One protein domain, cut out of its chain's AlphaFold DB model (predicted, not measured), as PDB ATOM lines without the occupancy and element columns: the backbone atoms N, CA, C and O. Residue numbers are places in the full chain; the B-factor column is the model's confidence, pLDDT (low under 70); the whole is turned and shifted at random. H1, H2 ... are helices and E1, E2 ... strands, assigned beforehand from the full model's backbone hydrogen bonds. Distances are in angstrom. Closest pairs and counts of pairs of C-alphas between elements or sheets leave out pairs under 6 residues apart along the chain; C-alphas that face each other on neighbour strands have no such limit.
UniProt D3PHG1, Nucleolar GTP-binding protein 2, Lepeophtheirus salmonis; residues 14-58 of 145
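AT A GLANCE: This is residues 14 to 58 of the 145 residues of the protein "Nucleolar GTP-binding protein 2" of Lepeophtheirus salmonis (UniProt D3PHG1). This is a strung-out model with little regular structure: one helix, H1, with a wide loop of residues 14 to 32 at one end and a small turned-back arm, residues 48 to 57, at the other. In the arm, residues 48 to 49 pair with the short strand E1. The printed part has 45 residues, with one named helix and then one named strand; the class is mixed, and 14 residues are in named elements. It is only just extended, close to loose, with a radius of gyration of the C-alphas of 14.3 A, a rod spanning 45 by 18 by 11 A.

HOW THE PARTS SIT: H1, residues 33 to 43, has each O i to N i+4 pair within hydrogen-bond range. E1, residues 55 to 57, is apart from H1. E1 pairs with no named strand, but residues 48 to 49 pair with it, antiparallel.

IN THESE COORDINATES: H1 measures 15.4 A from C-alpha 33 at (-2.536, 26.391, 31.667) to C-alpha 43 at (-14.380, 35.529, 35.197). E1 measures 5.6 A, ending with C-alpha 57 at (-22.356, 31.895, 22.072).

THE WHOLE: The C-alphas of Gly 27 and Glu 52, the two farthest apart, are 45.6 A apart. The link from H1 to E1, 11 residues, is long. The printed part has no cut, and no printed residue is under 70 in pLDDT.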
ATOM      1  N   LYS A  14      -0.039  35.523  22.803       83.69
ATOM      2  CA  LYS A  14       0.830  35.293  23.978       83.69
ATOM      3  C   LYS A  14       0.295  35.916  25.283       83.69
ATOM      4  O   LYS A  14       1.041  36.091  26.237       83.69
ATOM      5  N   SER A  15      -0.998  36.255  25.346       86.12
ATOM      6  CA  SER A  15      -1.602  36.904  26.521       86.12
ATOM      7  C   SER A  15      -1.516  36.028  27.776       86.12
ATOM      8  O   SER A  15      -1.728  34.814  27.727       86.12
ATOM      9  N   SER A  16      -1.314  36.658  28.937       84.69
ATOM     10  CA  SER A  16      -1.289  35.999  30.252       84.69
ATOM     11  C   SER A  16      -2.586  35.247  30.597       84.69
ATOM     12  O   SER A  16      -2.573  34.355  31.449       84.69
ATOM     13  N   THR A  17      -3.690  35.570  29.916       84.88
ATOM     14  CA  THR A  17      -5.022  34.965  30.104       84.88
ATOM     15  C   THR A  17      -5.344  33.891  29.049       84.88
ATOM     16  O   THR A  17      -6.375  33.221  29.137       84.88
ATOM     17  N   ASN A  18      -4.471  33.682  28.055       89.12
ATOM     18  CA  ASN A  18      -4.655  32.647  27.039       89.12
ATOM     19  C   ASN A  18      -4.152  31.278  27.548       89.12
ATOM     20  O   ASN A  18      -2.960  31.149  27.840       89.12
ATOM     21  N   PRO A  19      -5.013  30.245  27.644       87.81
ATOM     22  CA  PRO A  19      -4.588  28.900  28.031       87.81
ATOM     23  C   PRO A  19      -3.729  28.197  26.969       87.81
ATOM     24  O   PRO A  19      -3.032  27.246  27.314       87.81
ATOM     25  N   ASP A  20      -3.776  28.636  25.710       86.75
ATOM     26  CA  ASP A  20      -3.018  28.048  24.597       86.75
ATOM     27  C   ASP A  20      -1.795  28.889  24.204       86.75
ATOM     28  O   ASP A  20      -1.247  28.729  23.114       86.75
ATOM     29  N   ARG A  21      -1.334  29.779  25.096       85.06
ATOM     30  CA  ARG A  21      -0.024  30.413  24.918       85.06
ATOM     31  C   ARG A  21       1.072  29.339  24.897       85.06
ATOM     32  O   ARG A  21       0.910  28.289  25.520       85.06
ATOM     33  N   GLY A  22       2.162  29.607  24.174       79.06
ATOM     34  CA  GLY A  22       3.298  28.688  24.026       79.06
ATOM     35  C   GLY A  22       3.856  28.169  25.359       79.06
ATOM     36  O   GLY A  22       3.518  28.685  26.430       79.06
ATOM     37  N   LYS A  23       4.690  27.121  25.284       75.31
ATOM     38  CA  LYS A  23       5.295  26.486  26.466       75.31
ATOM     39  C   LYS A  23       5.959  27.545  27.354       75.31
ATOM     40  O   LYS A  23       6.537  28.508  26.862       75.31
ATOM     41  N   LEU A  24       5.789  27.389  28.663       77.44
ATOM     42  CA  LEU A  24       6.435  28.260  29.636       77.44
ATOM     43  C   LEU A  24       7.903  27.860  29.708       77.44
ATOM     44  O   LEU A  24       8.189  26.677  29.879       77.44
ATOM     45  N   GLU A  25       8.795  28.839  29.592       83.12
ATOM     46  CA  GLU A  25      10.222  28.615  29.805       83.12
ATOM     47  C   GLU A  25      10.472  28.055  31.218       83.12
ATOM     48  O   GLU A  25       9.760  28.436  32.165       83.12
ATOM     49  N   PRO A  26      11.458  27.157  31.396       81.00
ATOM     50  CA  PRO A  26      11.864  26.680  32.715       81.00
ATOM     51  C   PRO A  26      12.169  27.859  33.659       81.00
ATOM     52  O   PRO A  26      12.879  28.788  33.291       81.00
ATOM     53  N   GLY A  27      11.589  27.863  34.865       82.69
ATOM     54  CA  GLY A  27      11.727  28.967  35.832       82.69
ATOM     55  C   GLY A  27      10.719  30.116  35.670       82.69
ATOM     56  O   GLY A  27      10.745  31.088  36.427       82.69
ATOM     57  N   SER A  28       9.783  30.019  34.721       82.00
ATOM     58  CA  SER A  28       8.750  31.038  34.545       82.00
ATOM     59  C   SER A  28       7.798  31.136  35.748       82.00
ATOM     60  O   SER A  28       7.130  30.173  36.116       82.00
ATOM     61  N   ARG A  29       7.628  32.351  36.291       85.06
ATOM     62  CA  ARG A  29       6.625  32.680  37.333       85.06
ATOM     63  C   ARG A  29       5.202  32.835  36.779       85.06
ATOM     64  O   ARG A  29       4.284  33.246  37.492       85.06
ATOM     65  N   MET A  30       5.004  32.580  35.488       86.06
ATOM     66  CA  MET A  30       3.710  32.761  34.850       86.06
ATOM     67  C   MET A  30       2.731  31.631  35.206       86.06
ATOM     68  O   MET A  30       3.096  30.478  35.408       86.06
ATOM     69  N   ARG A  31       1.432  31.949  35.210       89.81
ATOM     70  CA  ARG A  31       0.361  31.005  35.586       89.81
ATOM     71  C   ARG A  31       0.306  29.777  34.674       89.81
ATOM     72  O   ARG A  31       0.230  29.939  33.465       89.81
ATOM     73  N   THR A  32       0.213  28.568  35.216       89.25
ATOM     74  CA  THR A  32       0.042  27.348  34.401       89.25
ATOM     75  C   THR A  32      -1.262  27.349  33.587       89.25
ATOM     76  O   THR A  32      -2.237  28.016  33.948       89.25
ATOM     77  N   LYS A  33      -1.328  26.553  32.508       90.50
ATOM     78  CA  LYS A  33      -2.536  26.391  31.667       90.50
ATOM     79  C   LYS A  33      -3.787  26.048  32.485       90.50
ATOM     80  O   LYS A  33      -4.858  26.603  32.237       90.50
ATOM     81  N   GLN A  34      -3.651  25.173  33.481       91.88
ATOM     82  CA  GLN A  34      -4.737  24.799  34.396       91.88
ATOM     83  C   GLN A  34      -5.207  25.993  35.237       91.88
ATOM     84  O   GLN A  34      -6.404  26.271  35.298       91.88
ATOM     85  N   THR A  35      -4.267  26.751  35.809       92.44
ATOM     86  CA  THR A  35      -4.569  27.961  36.587       92.44
ATOM     87  C   THR A  35      -5.327  28.988  35.749       92.44
ATOM     88  O   THR A  35      -6.317  29.550  36.211       92.44
ATOM     89  N   ILE A  36      -4.912  29.204  34.498       92.62
ATOM     90  CA  ILE A  36      -5.586  30.130  33.578       92.62
ATOM     91  C   ILE A  36      -7.017  29.669  33.289       92.62
ATOM     92  O   ILE A  36      -7.938  30.477  33.386       92.62
ATOM     93  N   LYS A  37      -7.231  28.381  32.977       92.38
ATOM     94  CA  LYS A  37      -8.580  27.836  32.738       92.38
ATOM     95  C   LYS A  37      -9.490  28.020  33.956       92.38
ATOM     96  O   LYS A  37     -10.626  28.453  33.788       92.38
ATOM     97  N   ARG A  38      -8.985  27.770  35.169       94.19
ATOM     98  CA  ARG A  38      -9.724  27.995  36.424       94.19
ATOM     99  C   ARG A  38     -10.077  29.472  36.630       94.19
ATOM    100  O   ARG A  38     -11.214  29.790  36.944       94.19
ATOM    101  N   LEU A  39      -9.130  30.387  36.422       93.56
ATOM    102  CA  LEU A  39      -9.398  31.825  36.559       93.56
ATOM    103  C   LEU A  39     -10.387  32.333  35.501       93.56
ATOM    104  O   LEU A  39     -11.259  33.142  35.807       93.56
ATOM    105  N   ASN A  40     -10.286  31.831  34.269       91.44
ATOM    106  CA  ASN A  40     -11.243  32.134  33.206       91.44
ATOM    107  C   ASN A  40     -12.632  31.560  33.498       91.44
ATOM    108  O   ASN A  40     -13.614  32.133  33.042       91.44
ATOM    109  N   MET A  41     -12.727  30.469  34.262       93.00
ATOM    110  CA  MET A  41     -14.003  29.945  34.748       93.00
ATOM    111  C   MET A  41     -14.663  30.925  35.734       93.00
ATOM    112  O   MET A  41     -15.826  31.251  35.526       93.00
ATOM    113  N   TYR A  42     -13.923  31.503  36.690       93.00
ATOM    114  CA  TYR A  42     -14.468  32.517  37.615       93.00
ATOM    115  C   TYR A  42     -14.860  33.836  36.940       93.00
ATOM    116  O   TYR A  42     -15.867  34.437  37.293       93.00
ATOM    117  N   ARG A  43     -14.070  34.303  35.964       88.44
ATOM    118  CA  ARG A  43     -14.380  35.529  35.197       88.44
ATOM    119  C   ARG A  43     -15.429  35.294  34.104       88.44
ATOM    120  O   ARG A  43     -15.935  36.251  33.523       88.44
ATOM    121  N   GLY A  44     -15.666  34.029  33.764       83.50
ATOM    122  CA  GLY A  44     -16.549  33.587  32.697       83.50
ATOM    123  C   GLY A  44     -18.014  33.534  33.128       83.50
ATOM    124  O   GLY A  44     -18.462  34.287  33.981       83.50
ATOM    125  N   GLY A  45     -18.785  32.655  32.485       85.94
ATOM    126  CA  GLY A  45     -20.190  32.418  32.846       85.94
ATOM    127  C   GLY A  45     -21.214  33.315  32.145       85.94
ATOM    128  O   GLY A  45     -22.407  33.148  32.363       85.94
ATOM    129  N   LYS A  46     -20.782  34.233  31.272       89.94
ATOM    130  CA  LYS A  46     -21.679  35.115  30.507       89.94
ATOM    131  C   LYS A  46     -21.798  34.671  29.042       89.94
ATOM    132  O   LYS A  46     -20.808  34.190  28.479       89.94
ATOM    133  N   PRO A  47     -22.968  34.842  28.400       91.88
ATOM    134  CA  PRO A  47     -23.108  34.618  26.967       91.88
ATOM    135  C   PRO A  47     -22.362  35.701  26.180       91.88
ATOM    136  O   PRO A  47     -22.297  36.857  26.604       91.88
ATOM    137  N   LYS A  48     -21.838  35.350  25.006       90.50
ATOM    138  CA  LYS A  48     -21.300  36.335  24.056       90.50
ATOM    139  C   LYS A  48     -22.402  36.787  23.115       90.50
ATOM    140  O   LYS A  48     -23.128  35.947  22.579       90.50
ATOM    141  N   ARG A  49     -22.509  38.097  22.903       92.25
ATOM    142  CA  ARG A  49     -23.562  38.724  22.095       92.25
ATOM    143  C   ARG A  49     -22.955  39.502  20.928       92.25
ATOM    144  O   ARG A  49     -21.795  39.901  21.011       92.25
ATOM    145  N   ASN A  50     -23.715  39.674  19.849       94.56
ATOM    146  CA  ASN A  50     -23.378  40.617  18.780       94.56
ATOM    147  C   ASN A  50     -23.727  42.058  19.210       94.56
ATOM    148  O   ASN A  50     -24.295  42.267  20.283       94.56
ATOM    149  N   ALA A  51     -23.407  43.043  18.366       94.38
ATOM    150  CA  ALA A  51     -23.748  44.448  18.615       94.38
ATOM    151  C   ALA A  51     -25.269  44.682  18.749       94.38
ATOM    152  O   ALA A  51     -25.693  45.509  19.543       94.38
ATOM    153  N   GLU A  52     -26.090  43.890  18.048       94.62
ATOM    154  CA  GLU A  52     -27.561  43.913  18.141       94.62
ATOM    155  C   GLU A  52     -28.114  43.245  19.421       94.62
ATOM    156  O   GLU A  52     -29.325  43.154  19.603       94.62
ATOM    157  N   GLY A  53     -27.262  42.690  20.292       90.81
ATOM    158  CA  GLY A  53     -27.682  42.017  21.526       90.81
ATOM    159  C   GLY A  53     -28.178  40.569  21.369       90.81
ATOM    160  O   GLY A  53     -28.586  39.950  22.362       90.81
ATOM    161  N   LYS A  54     -28.096  39.968  20.178       92.19
ATOM    162  CA  LYS A  54     -28.363  38.538  19.933       92.19
ATOM    163  C   LYS A  54     -27.209  37.672  20.440       92.19
ATOM    164  O   LYS A  54     -26.038  38.009  20.276       92.19
ATOM    165  N   ILE A  55     -27.530  36.536  21.061       89.50
ATOM    166  CA  ILE A  55     -26.533  35.606  21.614       89.50
ATOM    167  C   ILE A  55     -25.857  34.839  20.470       89.50
ATOM    168  O   ILE A  55     -26.508  34.054  19.789       89.50
ATOM    169  N   ILE A  56     -24.547  35.030  20.303       90.19
ATOM    170  CA  ILE A  56     -23.708  34.259  19.368       90.19
ATOM    171  C   ILE A  56     -23.257  32.956  20.035       90.19
ATOM    172  O   ILE A  56     -23.307  31.883  19.440       90.19
ATOM    173  N   GLN A  57     -22.811  33.043  21.291       88.62
ATOM    174  CA  GLN A  57     -22.356  31.895  22.072       88.62
ATOM    175  C   GLN A  57     -23.075  31.901  23.417       88.62
ATOM    176  O   GLN A  57     -22.921  32.840  24.200       88.62
ATOM    177  N   ALA A  58     -23.853  30.852  23.687       89.94
ATOM    178  CA  ALA A  58     -24.509  30.670  24.977       89.94
ATOM    179  C   ALA A  58     -23.477  30.592  26.113       89.94
ATOM    180  O   ALA A  58     -22.326  30.194  25.903       89.94
TER     181      ALA A  58